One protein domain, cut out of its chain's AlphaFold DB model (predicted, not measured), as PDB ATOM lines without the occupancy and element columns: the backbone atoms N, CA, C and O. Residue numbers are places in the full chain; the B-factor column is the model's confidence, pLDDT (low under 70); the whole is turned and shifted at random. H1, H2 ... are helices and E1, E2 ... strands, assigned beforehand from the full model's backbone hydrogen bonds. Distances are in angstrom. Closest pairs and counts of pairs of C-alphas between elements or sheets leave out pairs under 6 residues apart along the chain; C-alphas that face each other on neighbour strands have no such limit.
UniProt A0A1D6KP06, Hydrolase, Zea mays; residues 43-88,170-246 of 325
ATOM      1  N   ILE A  43     141.611 174.546 123.856       90.31
ATOM      2  CA  ILE A  43     141.985 173.418 123.006       90.31
ATOM      3  C   ILE A  43     143.430 173.628 122.562       90.31
ATOM      4  O   ILE A  43     143.778 174.696 122.056       90.31
ATOM      5  N   ILE A  44     144.264 172.610 122.754       89.56
ATOM      6  CA  ILE A  44     145.664 172.602 122.335       89.56
ATOM      7  C   ILE A  44     145.896 171.394 121.432       89.56
ATOM      8  O   ILE A  44     145.825 170.250 121.880       89.56
ATOM      9  N   ASP A  45     146.211 171.652 120.171       91.44
ATOM     10  CA  ASP A  45     146.547 170.624 119.195       91.44
ATOM     11  C   ASP A  45     148.047 170.652 118.893       91.44
ATOM     12  O   ASP A  45     148.561 171.620 118.337       91.44
ATOM     13  N   ALA A  46     148.763 169.588 119.263       84.19
ATOM     14  CA  ALA A  46     150.196 169.461 119.002       84.19
ATOM     15  C   ALA A  46     150.547 168.703 117.717       84.19
ATOM     16  O   ALA A  46     151.703 168.297 117.600       84.19
ATOM     17  N   GLY A  47     149.583 168.515 116.804       76.81
ATOM     18  CA  GLY A  47     149.735 168.097 115.406       76.81
ATOM     19  C   GLY A  47     150.563 166.831 115.155       76.81
ATOM     20  O   GLY A  47     151.732 166.750 115.511       76.81
ATOM     21  N   SER A  48     150.032 165.863 114.414       71.75
ATOM     22  CA  SER A  48     150.726 164.586 114.147       71.75
ATOM     23  C   SER A  48     152.132 164.716 113.531       71.75
ATOM     24  O   SER A  48     153.007 163.904 113.820       71.75
ATOM     25  N   THR A  49     152.399 165.760 112.738       79.31
ATOM     26  CA  THR A  49     153.722 166.005 112.131       79.31
ATOM     27  C   THR A  49     154.775 166.503 113.125       79.31
ATOM     28  O   THR A  49     155.959 166.544 112.790       79.31
ATOM     29  N   GLY A  50     154.363 166.952 114.316       76.56
ATOM     30  CA  GLY A  50     155.262 167.488 115.337       76.56
ATOM     31  C   GLY A  50     155.955 168.795 114.934       76.56
ATOM     32  O   GLY A  50     157.051 169.067 115.409       76.56
ATOM     33  N   SER A  51     155.358 169.607 114.055       83.31
ATOM     34  CA  SER A  51     155.983 170.844 113.541       83.31
ATOM     35  C   SER A  51     155.423 172.145 114.116       83.31
ATOM     36  O   SER A  51     156.103 173.174 114.108       83.31
ATOM     37  N   ARG A  52     154.194 172.118 114.635       88.56
ATOM     38  CA  ARG A  52     153.518 173.269 115.243       88.56
ATOM     39  C   ARG A  52     152.614 172.840 116.395       88.56
ATOM     40  O   ARG A  52     152.194 171.687 116.438       88.56
ATOM     41  N   VAL A  53     152.285 173.789 117.264       89.62
ATOM     42  CA  VAL A  53     151.204 173.664 118.251       89.62
ATOM     43  C   VAL A  53     150.152 174.719 117.940       89.62
ATOM     44  O   VAL A  53     150.482 175.893 117.779       89.62
ATOM     45  N   HIS A  54     148.894 174.313 117.839       93.56
ATOM     46  CA  HIS A  54     147.759 175.204 117.673       93.56
ATOM     47  C   HIS A  54     147.037 175.377 119.007       93.56
ATOM     48  O   HIS A  54     146.753 174.398 119.692       93.56
ATOM     49  N   VAL A  55     146.730 176.618 119.369       92.06
ATOM     50  CA  VAL A  55     145.963 176.951 120.570       92.06
ATOM     51  C   VAL A  55     144.700 177.668 120.134       92.06
ATOM     52  O   VAL A  55     144.774 178.676 119.431       92.06
ATOM     53  N   THR A  56     143.552 177.164 120.575       93.00
ATOM     54  CA  THR A  56     142.244 177.782 120.359       93.00
ATOM     55  C   THR A  56     141.508 177.866 121.685       93.00
ATOM     56  O   THR A  56     141.414 176.875 122.403       93.00
ATOM     57  N   LEU A  57     140.941 179.020 122.017       90.88
ATOM     58  CA  LEU A  57     140.136 179.174 123.229       90.88
ATOM     59  C   LEU A  57     139.016 180.183 123.037       90.88
ATOM     60  O   LEU A  57     139.113 181.101 122.223       90.88
ATOM     61  N   VAL A  58     137.953 180.001 123.810       87.31
ATOM     62  CA  VAL A  58     136.863 180.972 123.909       87.31
ATOM     63  C   VAL A  58     137.247 181.969 124.994       87.31
ATOM     64  O   VAL A  58     137.422 181.569 126.141       87.31
ATOM     65  N   THR A  59     137.346 183.253 124.657       82.94
ATOM     66  CA  THR A  59     137.626 184.304 125.644       82.94
ATOM     67  C   THR A  59     136.636 185.456 125.532       82.94
ATOM     68  O   THR A  59     136.141 185.778 124.449       82.94
ATOM     69  N   GLY A  60     136.307 186.041 126.685       79.31
ATOM     70  CA  GLY A  60     135.573 187.303 126.777       79.31
ATOM     71  C   GLY A  60     136.485 188.530 126.720       79.31
ATOM     72  O   GLY A  60     135.982 189.647 126.635       79.31
ATOM     73  N   GLU A  61     137.803 188.332 126.772       81.31
ATOM     74  CA  GLU A  61     138.784 189.409 126.742       81.31
ATOM     75  C   GLU A  61     138.974 189.979 125.327       81.31
ATOM     76  O   GLU A  61     138.772 189.273 124.330       81.31
ATOM     77  N   PRO A  62     139.388 191.253 125.204       85.81
ATOM     78  CA  PRO A  62     139.767 191.828 123.922       85.81
ATOM     79  C   PRO A  62     140.960 191.083 123.303       85.81
ATOM     80  O   PRO A  62     142.066 191.095 123.835       85.81
ATOM     81  N   VAL A  63     140.746 190.473 122.136       90.50
ATOM     82  CA  VAL A  63     141.796 189.798 121.358       90.50
ATOM     83  C   VAL A  63     142.153 190.657 120.142       90.50
ATOM     84  O   VAL A  63     141.240 191.084 119.426       90.50
ATOM     85  N   PRO A  64     143.447 190.897 119.847       91.88
ATOM     86  CA  PRO A  64     143.841 191.622 118.645       91.88
ATOM     87  C   PRO A  64     143.269 190.962 117.376       91.88
ATOM     88  O   PRO A  64     143.279 189.731 117.288       91.88
ATOM     89  N   PRO A  65     142.843 191.733 116.353       92.19
ATOM     90  CA  PRO A  65     142.172 191.188 115.165       92.19
ATOM     91  C   PRO A  65     142.934 190.055 114.467       92.19
ATOM     92  O   PRO A  65     142.323 189.135 113.940       92.19
ATOM     93  N   LYS A  66     144.273 190.083 114.520       91.56
ATOM     94  CA  LYS A  66     145.159 189.051 113.959       91.56
ATOM     95  C   LYS A  66     144.942 187.647 114.550       91.56
ATOM     96  O   LYS A  66     145.212 186.671 113.862       91.56
ATOM     97  N   PHE A  67     144.504 187.550 115.805       93.12
ATOM     98  CA  PHE A  67     144.308 186.282 116.520       93.12
ATOM     99  C   PHE A  67     142.830 185.991 116.814       93.12
ATOM    100  O   PHE A  67     142.516 184.960 117.407       93.12
ATOM    101  N   SER A  68     141.933 186.916 116.461       94.00
ATOM    102  CA  SER A  68     140.513 186.852 116.792       94.00
ATOM    103  C   SER A  68     139.715 186.226 115.653       94.00
ATOM    104  O   SER A  68     139.791 186.661 114.503       94.00
ATOM    105  N   HIS A  69     138.904 185.227 115.982       91.94
ATOM    106  CA  HIS A  69     138.014 184.549 115.050       91.94
ATOM    107  C   HIS A  69     136.609 184.468 115.638       91.94
ATOM    108  O   HIS A  69     136.410 183.977 116.746       91.94
ATOM    109  N   MET A  70     135.607 184.913 114.882       88.56
ATOM    110  CA  MET A  70     134.212 184.806 115.301       88.56
ATOM    111  C   MET A  70     133.613 183.495 114.787       88.56
ATOM    112  O   MET A  70     133.498 183.286 113.579       88.56
ATOM    113  N   LEU A  71     133.191 182.623 115.702       86.56
ATOM    114  CA  LEU A  71     132.488 181.383 115.380       86.56
ATOM    115  C   LEU A  71     131.011 181.516 115.741       86.56
ATOM    116  O   LEU A  71     130.662 181.714 116.903       86.56
ATOM    117  N   LYS A  72     130.129 181.346 114.756       85.25
ATOM    118  CA  LYS A  72     128.683 181.286 114.987       85.25
ATOM    119  C   LYS A  72     128.228 179.832 115.067       85.25
ATOM    120  O   LYS A  72     128.380 179.074 114.111       85.25
ATOM    121  N   PHE A  73     127.652 179.452 116.200       79.38
ATOM    122  CA  PHE A  73     127.098 178.127 116.440       79.38
ATOM    123  C   PHE A  73     125.627 178.252 116.849       79.38
ATOM    124  O   PHE A  73     125.301 178.637 117.973       79.38
ATOM    125  N   GLY A  74     124.725 177.956 115.909       83.81
ATOM    126  CA  GLY A  74     123.303 178.272 116.056       83.81
ATOM    127  C   GLY A  74     123.090 179.784 116.155       83.81
ATOM    128  O   GLY A  74     123.604 180.540 115.330       83.81
ATOM    129  N   ASP A  75     122.379 180.215 117.194       84.31
ATOM    130  CA  ASP A  75     122.116 181.633 117.476       84.31
ATOM    131  C   ASP A  75     123.159 182.266 118.410       84.31
ATOM    132  O   ASP A  75     123.013 183.415 118.825       84.31
ATOM    133  N   VAL A  76     124.221 181.529 118.754       80.19
ATOM    134  CA  VAL A  76     125.283 182.001 119.647       80.19
ATOM    135  C   VAL A  76     126.544 182.303 118.845       80.19
ATOM    136  O   VAL A  76     127.023 181.466 118.081       80.19
ATOM    137  N   SER A  77     127.099 183.494 119.052       84.81
ATOM    138  CA  SER A  77     128.409 183.886 118.528       84.81
ATOM    139  C   SER A  77     129.462 183.788 119.627       84.81
ATOM    140  O   SER A  77     129.254 184.279 120.737       84.81
ATOM    141  N   TYR A  78     130.592 183.171 119.300       85.00
ATOM    142  CA  TYR A  78     131.753 183.018 120.165       85.00
ATOM    143  C   TYR A  78     132.929 183.787 119.573       85.00
ATOM    144  O   TYR A  78     133.260 183.602 118.401       85.00
ATOM    145  N   ASN A  79     133.573 184.610 120.397       87.44
ATOM    146  CA  ASN A  79     134.879 185.170 120.080       87.44
ATOM    147  C   ASN A  79     135.940 184.155 120.491       87.44
ATOM    148  O   ASN A  79     136.013 183.746 121.653       87.44
ATOM    149  N   LEU A  80     136.721 183.719 119.514       90.81
ATOM    150  CA  LEU A  80     137.789 182.758 119.696       90.81
ATOM    151  C   LEU A  80     139.125 183.461 119.536       90.81
ATOM    152  O   LEU A  80     139.340 184.180 118.561       90.81
ATOM    153  N   TYR A  81     140.040 183.186 120.451       93.31
ATOM    154  CA  TYR A  81     141.457 183.314 120.160       93.31
ATOM    155  C   TYR A  81     141.905 182.048 119.429       93.31
ATOM    156  O   TYR A  81     141.575 180.944 119.867       93.31
ATOM    157  N   SER A  82     142.654 182.197 118.338       94.25
ATOM    158  CA  SER A  82     143.309 181.074 117.666       94.25
ATOM    159  C   SER A  82     144.688 181.477 117.170       94.25
ATOM    160  O   SER A  82     144.846 182.483 116.476       94.25
ATOM    161  N   HIS A  83     145.699 180.675 117.491       93.81
ATOM    162  CA  HIS A  83     147.039 180.885 116.967       93.81
ATOM    163  C   HIS A  83     147.809 179.580 116.784       93.81
ATOM    164  O   HIS A  83     147.670 178.638 117.560       93.81
ATOM    165  N   SER A  84     148.643 179.545 115.745       93.25
ATOM    166  CA  SER A  84     149.516 178.420 115.430       93.25
ATOM    167  C   SER A  84     150.970 178.802 115.668       93.25
ATOM    168  O   SER A  84     151.542 179.572 114.897       93.25
ATOM    169  N   PHE A  85     151.591 178.197 116.669       91.25
ATOM    170  CA  PHE A  85     152.997 178.388 116.991       91.25
ATOM    171  C   PHE A  85     153.851 177.405 116.196       91.25
ATOM    172  O   PHE A  85     153.968 176.223 116.537       91.25
ATOM    173  N   LEU A  86     154.427 177.888 115.098       88.75
ATOM    174  CA  LEU A  86     155.390 177.119 114.316       88.75
ATOM    175  C   LEU A  86     156.668 176.885 115.136       88.75
ATOM    176  O   LEU A  86     157.014 177.692 115.992       88.75
ATOM    177  N   HIS A  87     157.359 175.778 114.876       86.44
ATOM    178  CA  HIS A  87     158.594 175.365 115.559       86.44
ATOM    179  C   HIS A  87     158.443 174.955 117.027       86.44
ATOM    180  O   HIS A  87     159.375 174.392 117.587       86.44
ATOM    181  N   LEU A  88     157.269 175.163 117.631       86.38
ATOM    182  CA  LEU A  88     156.931 174.629 118.954       86.38
ATOM    183  C   LEU A  88     156.277 173.246 118.892       86.38
ATOM    184  O   LEU A  88     156.014 172.642 119.929       86.38
ATOM    185  N   GLN A 170     160.606 181.495 124.606       89.50
ATOM    186  CA  GLN A 170     160.828 182.942 124.573       89.50
ATOM    187  C   GLN A 170     161.573 183.413 123.317       89.50
ATOM    188  O   GLN A 170     161.763 184.613 123.130       89.50
ATOM    189  N   LYS A 171     161.999 182.502 122.438       88.62
ATOM    190  CA  LYS A 171     162.700 182.867 121.207       88.62
ATOM    191  C   LYS A 171     161.814 183.761 120.333       88.62
ATOM    192  O   LYS A 171     160.666 183.416 120.052       88.62
ATOM    193  N   GLY A 172     162.351 184.890 119.878       87.62
ATOM    194  CA  GLY A 172     161.603 185.855 119.074       87.62
ATOM    195  C   GLY A 172     160.834 186.892 119.893       87.62
ATOM    196  O   GLY A 172     160.163 187.733 119.302       87.62
ATOM    197  N   ASN A 173     160.884 186.849 121.229       90.25
ATOM    198  CA  ASN A 173     160.154 187.786 122.092       90.25
ATOM    199  C   ASN A 173     160.615 189.249 121.931       90.25
ATOM    200  O   ASN A 173     159.853 190.171 122.202       90.25
ATOM    201  N   GLU A 174     161.814 189.488 121.397       90.31
ATOM    202  CA  GLU A 174     162.288 190.818 121.000       90.31
ATOM    203  C   GLU A 174     161.375 191.517 119.975       90.31
ATOM    204  O   GLU A 174     161.370 192.742 119.887       90.31
ATOM    205  N   GLY A 175     160.583 190.749 119.219       91.12
ATOM    206  CA  GLY A 175     159.594 191.259 118.272       91.12
ATOM    207  C   GLY A 175     158.198 191.483 118.863       91.12
ATOM    208  O   GLY A 175     157.265 191.736 118.099       91.12
ATOM    209  N   CYS A 176     158.009 191.338 120.180       92.06
ATOM    210  CA  CYS A 176     156.707 191.524 120.818       92.06
ATOM    211  C   CYS A 176     156.251 192.989 120.731       92.06
ATOM    212  O   CYS A 176     156.939 193.901 121.181       92.06
ATOM    213  N   THR A 177     155.055 193.213 120.184       93.19
ATOM    214  CA  THR A 177     154.434 194.546 120.064       93.19
ATOM    215  C   THR A 177     153.243 194.745 121.006       93.19
ATOM    216  O   THR A 177     152.545 195.756 120.927       93.19
ATOM    217  N   TYR A 178     152.991 193.778 121.888       90.00
ATOM    218  CA  TYR A 178     151.906 193.786 122.868       90.00
ATOM    219  C   TYR A 178     152.456 194.077 124.270       90.00
ATOM    220  O   TYR A 178     153.659 193.998 124.490       90.00
ATOM    221  N   HIS A 179     151.578 194.400 125.228       85.75
ATOM    222  CA  HIS A 179     151.988 194.684 126.612       85.75
ATOM    223  C   HIS A 179     152.788 193.527 127.241       85.75
ATOM    224  O   HIS A 179     153.739 193.759 127.980       85.75
ATOM    225  N   GLU A 180     152.413 192.282 126.938       81.56
ATOM    226  CA  GLU A 180     153.114 191.080 127.387       81.56
ATOM    227  C   GLU A 180     152.993 189.985 126.313       81.56
ATOM    228  O   GLU A 180     151.889 189.699 125.841       81.56
ATOM    229  N   CYS A 181     154.112 189.356 125.941       86.12
ATOM    230  CA  CYS A 181     154.124 188.123 125.154       86.12
ATOM    231  C   CYS A 181     154.754 187.003 125.986       86.12
ATOM    232  O   CYS A 181     155.924 187.055 126.361       86.12
ATOM    233  N   ARG A 182     153.958 185.970 126.280       80.56
ATOM    234  CA  ARG A 182     154.408 184.795 127.045       80.56
ATOM    235  C   ARG A 182     155.077 183.734 126.165       80.56
ATOM    236  O   ARG A 182     155.769 182.866 126.686       80.56
ATOM    237  N   LEU A 183     154.856 183.796 124.848       86.94
ATOM    238  CA  LEU A 183     155.342 182.838 123.852       86.94
ATOM    239  C   LEU A 183     155.819 183.568 122.591       86.94
ATOM    240  O   LEU A 183     155.008 184.014 121.774       86.94
ATOM    241  N   GLY A 184     157.141 183.668 122.429       88.81
ATOM    242  CA  GLY A 184     157.783 184.432 121.357       88.81
ATOM    243  C   GLY A 184     157.212 185.848 121.234       88.81
ATOM    244  O   GLY A 184     156.915 186.488 122.234       88.81
ATOM    245  N   ALA A 185     157.014 186.326 120.005       91.25
ATOM    246  CA  ALA A 185     156.398 187.630 119.720       91.25
ATOM    247  C   ALA A 185     154.853 187.616 119.677       91.25
ATOM    248  O   ALA A 185     154.235 188.609 119.281       91.25
ATOM    249  N   ALA A 186     154.204 186.486 119.968       91.00
ATOM    250  CA  ALA A 186     152.762 186.350 119.792       91.00
ATOM    251  C   ALA A 186     151.993 186.782 121.047       91.00
ATOM    252  O   ALA A 186     152.365 186.452 122.173       91.00
ATOM    253  N   PHE A 187     150.862 187.463 120.839       90.75
ATOM    254  CA  PHE A 187     149.878 187.673 121.894       90.75
ATOM    255  C   PHE A 187     149.272 186.327 122.292       90.75
ATOM    256  O   PHE A 187     148.811 185.569 121.431       90.75
ATOM    257  N   VAL A 188     149.240 186.053 123.593       89.75
ATOM    258  CA  VAL A 188     148.576 184.885 124.173       89.75
ATOM    259  C   VAL A 188     147.744 185.386 125.347       89.75
ATOM    260  O   VAL A 188     148.335 185.914 126.289       89.75
ATOM    261  N   PRO A 189     146.405 185.277 125.294       88.56
ATOM    262  CA  PRO A 189     145.559 185.685 126.407       88.56
ATOM    263  C   PRO A 189     145.743 184.725 127.587       88.56
ATOM    264  O   PRO A 189     146.402 183.684 127.475       88.56
ATOM    265  N   GLU A 190     145.141 185.056 128.724       84.88
ATOM    266  CA  GLU A 190     145.166 184.158 129.869       84.88
ATOM    267  C   GLU A 190     144.440 182.840 129.548       84.88
ATOM    268  O   GLU A 190     143.347 182.812 128.977       84.88
ATOM    269  N   LEU A 191     145.098 181.719 129.855       84.00
ATOM    270  CA  LEU A 191     144.585 180.387 129.556       84.00
ATOM    271  C   LEU A 191     143.826 179.860 130.775       84.00
ATOM    272  O   LEU A 191     144.397 179.157 131.609       84.00
ATOM    273  N   GLU A 192     142.538 180.183 130.868       78.38
ATOM    274  CA  GLU A 192     141.682 179.720 131.962       78.38
ATOM    275  C   GLU A 192     140.656 178.668 131.519       78.38
ATOM    276  O   GLU A 192     140.100 178.692 130.418       78.38
ATOM    277  N   GLY A 193     140.354 177.741 132.428       78.56
ATOM    278  CA  GLY A 193     139.295 176.751 132.263       78.56
ATOM    279  C   GLY A 193     139.791 175.341 131.953       78.56
ATOM    280  O   GLY A 193     140.918 174.954 132.247       78.56
ATOM    281  N   LYS A 194     138.889 174.509 131.417       82.19
ATOM    282  CA  LYS A 194     139.179 173.096 131.133       82.19
ATOM    283  C   LYS A 194     139.923 172.959 129.811       82.19
ATOM    284  O   LYS A 194     139.400 173.373 128.776       82.19
ATOM    285  N   PHE A 195     141.087 172.320 129.856       85.31
ATOM    286  CA  PHE A 195     141.921 172.055 128.691       85.31
ATOM    287  C   PHE A 195     141.517 170.749 128.007       85.31
ATOM    288  O   PHE A 195     141.243 169.741 128.664       85.31
ATOM    289  N   LEU A 196     141.529 170.762 126.679       87.81
ATOM    290  CA  LEU A 196     141.560 169.577 125.837       87.81
ATOM    291  C   LEU A 196     142.851 169.615 125.027       87.81
ATOM    292  O   LEU A 196     143.009 170.471 124.165       87.81
ATOM    293  N   ALA A 197     143.760 168.686 125.302       85.56
ATOM    294  CA  ALA A 197     144.999 168.551 124.552       85.56
ATOM    295  C   ALA A 197     144.949 167.296 123.668       85.56
ATOM    296  O   ALA A 197     144.557 166.226 124.145       85.56
ATOM    297  N   THR A 198     145.320 167.421 122.394       85.62
ATOM    298  CA  THR A 198     145.214 166.349 121.386       85.62
ATOM    299  C   THR A 198     146.570 165.966 120.790       85.62
ATOM    300  O   THR A 198     147.601 166.582 121.078       85.62
ATOM    301  N   GLU A 199     146.568 164.917 119.965       86.06
ATOM    302  CA  GLU A 199     147.732 164.448 119.208       86.06
ATOM    303  C   GLU A 199     148.933 164.135 120.113       86.06
ATOM    304  O   GLU A 199     148.834 163.331 121.042       86.06
ATOM    305  N   ASN A 200     150.078 164.770 119.874       78.62
ATOM    306  CA  ASN A 200     151.310 164.516 120.606       78.62
ATOM    307  C   ASN A 200     151.181 164.715 122.129       78.62
ATOM    308  O   ASN A 200     151.846 164.005 122.882       78.62
ATOM    309  N   PHE A 201     150.277 165.580 122.612       79.94
ATOM    310  CA  PHE A 201     149.957 165.657 124.045       79.94
ATOM    311  C   PHE A 201     149.280 164.377 124.560       79.94
ATOM    312  O   PHE A 201     149.622 163.880 125.636       79.94
ATOM    313  N   TYR A 202     148.338 163.822 123.792       82.94
ATOM    314  CA  TYR A 202     147.649 162.577 124.135       82.94
ATOM    315  C   TYR A 202     148.621 161.391 124.146       82.94
ATOM    316  O   TYR A 202     148.651 160.633 125.118       82.94
ATOM    317  N   HIS A 203     149.454 161.260 123.109       76.44
ATOM    318  CA  HIS A 203     150.450 160.189 123.026       76.44
ATOM    319  C   HIS A 203     151.487 160.276 124.150       76.44
ATOM    320  O   HIS A 203     151.810 159.261 124.763       76.44
ATOM    321  N   THR A 204     151.930 161.487 124.493       75.75
ATOM    322  CA  THR A 204     152.820 161.738 125.635       75.75
ATOM    323  C   THR A 204     152.191 161.318 126.962       75.75
ATOM    324  O   THR A 204     152.801 160.600 127.752       75.75
ATOM    325  N   SER A 205     150.948 161.732 127.207       80.38
ATOM    326  CA  SER A 205     150.210 161.367 128.420       80.38
ATOM    327  C   SER A 205     150.050 159.846 128.549       80.38
ATOM    328  O   SER A 205     150.288 159.270 129.615       80.38
ATOM    329  N   LYS A 206     149.733 159.172 127.434       78.94
ATOM    330  CA  LYS A 206     149.653 157.708 127.356       78.94
ATOM    331  C   LYS A 206     150.989 157.026 127.618       78.94
ATOM    332  O   LYS A 206     151.011 156.049 128.360       78.94
ATOM    333  N   PHE A 207     152.078 157.546 127.061       75.19
ATOM    334  CA  PHE A 207     153.427 157.036 127.298       75.19
ATOM    335  C   PHE A 207     153.792 157.052 128.788       75.19
ATOM    336  O   PHE A 207     154.318 156.073 129.311       75.19
ATOM    337  N   PHE A 208     153.444 158.126 129.496       79.56
ATOM    338  CA  PHE A 208     153.660 158.221 130.941       79.56
ATOM    339  C   PHE A 208     152.669 157.403 131.783       79.56
ATOM    340  O   PHE A 208     152.802 157.365 133.007       79.56
ATOM    341  N   GLY A 209     151.696 156.732 131.160       82.31
ATOM    342  CA  GLY A 209     150.684 155.946 131.862       82.31
ATOM    343  C   GLY A 209     149.748 156.801 132.717       82.31
ATOM    344  O   GLY A 209     149.237 156.323 133.728       82.31
ATOM    345  N   LEU A 210     149.546 158.069 132.345       82.31
ATOM    346  CA  LEU A 210     148.666 158.964 133.084       82.31
ATOM    347  C   LEU A 210     147.190 158.588 132.883       82.31
ATOM    348  O   LEU A 210     146.807 157.888 131.939       82.31
ATOM    349  N   SER A 211     146.338 159.075 133.788       84.94
ATOM    350  CA  SER A 211     144.889 158.888 133.690       84.94
ATOM    351  C   SER A 211     144.319 159.564 132.432       84.94
ATOM    352  O   SER A 211     144.968 160.383 131.786       84.94
ATOM    353  N   SER A 212     143.066 159.265 132.072       79.06
ATOM    354  CA  SER A 212     142.416 159.888 130.905       79.06
ATOM    355  C   SER A 212     142.193 161.402 131.034       79.06
ATOM    356  O   SER A 212     141.832 162.047 130.053       79.06
ATOM    357  N   LYS A 213     142.317 161.954 132.245       82.75
ATOM    358  CA  LYS A 213     142.133 163.378 132.558       82.75
ATOM    359  C   LYS A 213     143.179 163.781 133.600       82.75
ATOM    360  O   LYS A 213     142.819 163.976 134.761       82.75
ATOM    361  N   PRO A 214     144.465 163.809 133.220       79.69
ATOM    362  CA  PRO A 214     145.522 164.105 134.167       79.69
ATOM    363  C   PRO A 214     145.514 165.587 134.527       79.69
ATOM    364  O   PRO A 214     145.112 166.432 133.718       79.69
ATOM    365  N   PHE A 215     145.999 165.904 135.722       80.69
ATOM    366  CA  PHE A 215     146.385 167.272 136.028       80.69
ATOM    367  C   PHE A 215     147.697 167.593 135.319       80.69
ATOM    368  O   PHE A 215     148.519 166.714 135.053       80.69
ATOM    369  N   LEU A 216     147.928 168.875 135.041       76.19
ATOM    370  CA  LEU A 216     149.201 169.301 134.475       76.19
ATOM    371  C   LEU A 216     150.375 168.893 135.377       76.19
ATOM    372  O   LEU A 216     151.386 168.419 134.871       76.19
ATOM    373  N   SER A 217     150.216 169.011 136.699       79.69
ATOM    374  CA  SER A 217     151.206 168.585 137.694       79.69
ATOM    375  C   SER A 217     151.613 167.120 137.543       79.69
ATOM    376  O   SER A 217     152.790 166.805 137.698       79.69
ATOM    377  N   ASP A 218     150.680 166.233 137.188       81.69
ATOM    378  CA  ASP A 218     150.972 164.809 136.990       81.69
ATOM    379  C   ASP A 218     151.939 164.618 135.818       81.69
ATOM    380  O   ASP A 218     152.898 163.849 135.900       81.69
ATOM    381  N   LEU A 219     151.719 165.376 134.740       79.25
ATOM    382  CA  LEU A 219     152.599 165.393 133.580       79.25
ATOM    383  C   LEU A 219     153.973 165.991 133.916       79.25
ATOM    384  O   LEU A 219     154.986 165.474 133.446       79.25
ATOM    385  N   MET A 220     154.022 167.018 134.774       79.81
ATOM    386  CA  MET A 220     155.280 167.590 135.268       79.81
ATOM    387  C   MET A 220     156.115 166.567 136.030       79.81
ATOM    388  O   MET A 220     157.274 166.335 135.689       79.81
ATOM    389  N   VAL A 221     155.508 165.921 137.023       86.12
ATOM    390  CA  VAL A 221     156.173 164.925 137.872       86.12
ATOM    391  C   VAL A 221     156.628 163.721 137.043       86.12
ATOM    392  O   VAL A 221     157.734 163.210 137.239       86.12
ATOM    393  N   ALA A 222     155.806 163.269 136.090       85.94
ATOM    394  CA  ALA A 222     156.175 162.181 135.189       85.94
ATOM    395  C   ALA A 222     157.364 162.552 134.287       85.94
ATOM    396  O   ALA A 222     158.311 161.767 134.174       85.94
ATOM    397  N   GLY A 223     157.349 163.756 133.705       83.44
ATOM    398  CA  GLY A 223     158.437 164.282 132.882       83.44
ATOM    399  C   GLY A 223     159.744 164.440 133.661       83.44
ATOM    400  O   GLY A 223     160.795 164.008 133.189       83.44
ATOM    401  N   GLU A 224     159.684 164.966 134.885       87.06
ATOM    402  CA  GLU A 224     160.844 165.091 135.772       87.06
ATOM    403  C   GLU A 224     161.450 163.731 136.114       87.06
ATOM    404  O   GLU A 224     162.657 163.525 135.963       87.06
ATOM    405  N   LYS A 225     160.611 162.775 136.522       89.62
ATOM    406  CA  LYS A 225     161.047 161.414 136.847       89.62
ATOM    407  C   LYS A 225     161.686 160.714 135.649       89.62
ATOM    408  O   LYS A 225     162.637 159.952 135.824       89.62
ATOM    409  N   PHE A 226     161.150 160.939 134.452       85.69
ATOM    410  CA  PHE A 226     161.709 160.401 133.220       85.69
ATOM    411  C   PHE A 226     163.057 161.046 132.887       85.69
ATOM    412  O   PHE A 226     164.031 160.324 132.698       85.69
ATOM    413  N   CYS A 227     163.128 162.380 132.892       85.38
ATOM    414  CA  CYS A 227     164.335 163.152 132.599       85.38
ATOM    415  C   CYS A 227     165.489 162.797 133.549       85.38
ATOM    416  O   CYS A 227     166.577 162.449 133.097       85.38
ATOM    417  N   HIS A 228     165.232 162.761 134.859       88.31
ATOM    418  CA  HIS A 228     166.207 162.315 135.860       88.31
ATOM    419  C   HIS A 228     166.468 160.803 135.849       88.31
ATOM    420  O   HIS A 228     167.269 160.308 136.646       88.31
ATOM    421  N   GLY A 229     165.770 160.023 135.030       84.25
ATOM    422  CA  GLY A 229     165.880 158.575 135.042       84.25
ATOM    423  C   GLY A 229     167.159 158.058 134.387       84.25
ATOM    424  O   GLY A 229     167.866 158.759 133.670       84.25
ATOM    425  N   ASP A 230     167.457 156.787 134.655       85.69
ATOM    426  CA  ASP A 230     168.537 156.060 133.991       85.69
ATOM    427  C   ASP A 230     167.989 155.311 132.782       85.69
ATOM    428  O   ASP A 230     167.048 154.518 132.930       85.69
ATOM    429  N   TRP A 231     168.589 155.510 131.610       81.50
ATOM    430  CA  TRP A 231     168.134 154.850 130.392       81.50
ATOM    431  C   TRP A 231     168.111 153.324 130.522       81.50
ATOM    432  O   TRP A 231     167.172 152.681 130.055       81.50
ATOM    433  N   SER A 232     169.071 152.732 131.238       79.06
ATOM    434  CA  SER A 232     169.127 151.280 131.458       79.06
ATOM    435  C   SER A 232     167.895 150.723 132.185       79.06
ATOM    436  O   SER A 232     167.474 149.600 131.912       79.06
ATOM    437  N   LYS A 233     167.294 151.517 133.079       79.12
ATOM    438  CA  LYS A 233     166.099 151.157 133.856       79.12
ATOM    439  C   LYS A 233     164.808 151.507 133.119       79.12
ATOM    440  O   LYS A 233     163.788 150.850 133.323       79.12
ATOM    441  N   ILE A 234     164.849 152.555 132.300       73.88
ATOM    442  CA  ILE A 234     163.708 153.040 131.524       73.88
ATOM    443  C   ILE A 234     163.454 152.143 130.308       73.88
ATOM    444  O   ILE A 234     162.309 151.745 130.102       73.88
ATOM    445  N   LYS A 235     164.497 151.777 129.548       68.69
ATOM    446  CA  LYS A 235     164.365 151.017 128.291       68.69
ATOM    447  C   LYS A 235     163.571 149.720 128.466       68.69
ATOM    448  O   LYS A 235     162.637 149.476 127.720       68.69
ATOM    449  N   ASN A 236     163.825 148.982 129.549       63.78
ATOM    450  CA  ASN A 236     163.138 147.720 129.828       63.78
ATOM    451  C   ASN A 236     161.630 147.921 130.060       63.78
ATOM    452  O   ASN A 236     160.835 147.049 129.734       63.78
ATOM    453  N   LYS A 237     161.218 149.065 130.625       63.16
ATOM    454  CA  LYS A 237     159.794 149.392 130.800       63.16
ATOM    455  C   LYS A 237     159.150 149.790 129.478       63.16
ATOM    456  O   LYS A 237     158.014 149.405 129.228       63.16
ATOM    457  N   ILE A 238     159.873 150.539 128.648       60.28
ATOM    458  CA  ILE A 238     159.410 150.944 127.318       60.28
ATOM    459  C   ILE A 238     159.238 149.719 126.418       60.28
ATOM    460  O   ILE A 238     158.193 149.588 125.792       60.28
ATOM    461  N   ASP A 239     160.200 148.796 126.404       52.31
ATOM    462  CA  ASP A 239     160.130 147.570 125.603       52.31
ATOM    463  C   ASP A 239     158.899 146.729 125.971       52.31
ATOM    464  O   ASP A 239     158.181 146.257 125.090       52.31
ATOM    465  N   VAL A 240     158.585 146.625 127.267       49.81
ATOM    466  CA  VAL A 240     157.368 145.956 127.753       49.81
ATOM    467  C   VAL A 240     156.098 146.689 127.301       49.81
ATOM    468  O   VAL A 240     155.164 146.055 126.819       49.81
ATOM    469  N   VAL A 241     156.044 148.022 127.405       50.53
ATOM    470  CA  VAL A 241     154.882 148.817 126.958       50.53
ATOM    471  C   VAL A 241     154.680 148.721 125.440       50.53
ATOM    472  O   VAL A 241     153.549 148.551 124.982       50.53
ATOM    473  N   ASN A 242     155.762 148.763 124.661       46.78
ATOM    474  CA  ASN A 242     155.731 148.621 123.207       46.78
ATOM    475  C   ASN A 242     155.261 147.222 122.783       46.78
ATOM    476  O   ASN A 242     154.502 147.107 121.824       46.78
ATOM    477  N   GLN A 243     155.637 146.169 123.515       38.78
ATOM    478  CA  GLN A 243     155.109 144.817 123.294       38.78
ATOM    479  C   GLN A 243     153.604 144.720 123.581       38.78
ATOM    480  O   GLN A 243     152.892 144.018 122.867       38.78
ATOM    481  N   ILE A 244     153.106 145.437 124.591       37.41
ATOM    482  CA  ILE A 244     151.684 145.428 124.967       37.41
ATOM    483  C   ILE A 244     150.824 146.234 123.977       37.41
ATOM    484  O   ILE A 244     149.669 145.881 123.741       37.41
ATOM    485  N   HIS A 245     151.366 147.305 123.387       39.09
ATOM    486  CA  HIS A 245     150.597 148.245 122.562       39.09
ATOM    487  C   HIS A 245     150.974 148.292 121.074       39.09
ATOM    488  O   HIS A 245     150.313 149.005 120.324       39.09
ATOM    489  N   GLY A 246     151.974 147.532 120.619       31.06
ATOM    490  CA  GLY A 246     152.249 147.280 119.197       31.06
ATOM    491  C   GLY A 246     152.670 148.490 118.350       31.06
ATOM    492  O   GLY A 246     152.686 148.382 117.127       31.06
TER     493      GLY A 246
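Overview. This is residues 43 to 88 and 170 to 246 of the 325 residues of the protein "Hydrolase" of Zea mays (UniProt A0A1D6KP06). A twisted, curled sheet of five strands forms one end of this domain, and three helices trail away from its E5 edge in a loose string, H1 on the sheet and standing up from it, H2 next and H3 farthest out. The tip of the E3 and E4 hairpin, residues 72 to 77, sticks out at the other end, and a long winding stretch with no named element, residues 170 to 194, leads into E5. The printed part has 123 residues, with five named strands and then three named helices in the order E1 E2 E3 E4 E5 H1 H2 H3; the sheet runs E3 E4 E2 E1 E5 and is mixed, and the class is mixed, helices and strands. The whole is loose, with a radius of gyration of the C-alphas of 18.1 A and spans of 50 by 41 by 26 A.

Along the chain. Find C-alpha 43 at (141.985, 173.418, 123.006), where E1, residues 43 to 45, begins. E2 is residues 52 to 58, 20.3 A long; E3 is residues 68 to 73, 16.0 A. E4, the longest strand, runs 31.0 A over residues 76 to 86, from (125.283, 182.001, 119.647) at C-alpha 76. E5 is residues 195 to 198. H1 is residues 200 to 207, H2 residues 216 to 227, 16.4 A, and H3 residues 231 to 245, 20.3 A, ending at (150.597, 148.245, 122.562).

Arrangement. Start in the sheet, at E4 and E2, antiparallel at 160 degrees, where N 55 and O 83 are 2.9 A apart. On one side of this pair, E3 and E4 make a hairpin, antiparallel at 136 degrees, with N 71 and O 78 at 2.9 A. On the other, E1 and E2 make a hairpin, with N 45 and O 54 at 2.8 A. E5 is parallel to E1, with N 44 and O 196 at 2.9 A. H1 is on the sheet at a height of 7.4 A, only just over E5 with 3 of its C-alphas, and stands up from the sheet at 43 degrees. H1 and H2 are close but not clearly touching; their closest C-alphas, Ser 205 and Leu 219, are 7.0 A apart. H2 and H3 are likewise close but not clearly touching, Phe 226 and Ile 234 having the closest C-alphas at 7.8 A. Every O i to N i+4 pair is within hydrogen-bond range in H1 and H2, and 9 of 11 in H3.

Size, cuts and confidence. The C-alphas farthest apart, Asp 75 and Ser 232, lie 57.7 A from each other. Residues 89 to 169 are not printed, and C-alphas 88 and 170 are 10.8 A apart across the cut. Of the links that are printed whole, none is long. Look to residues 235 to 246 for pLDDT under 70.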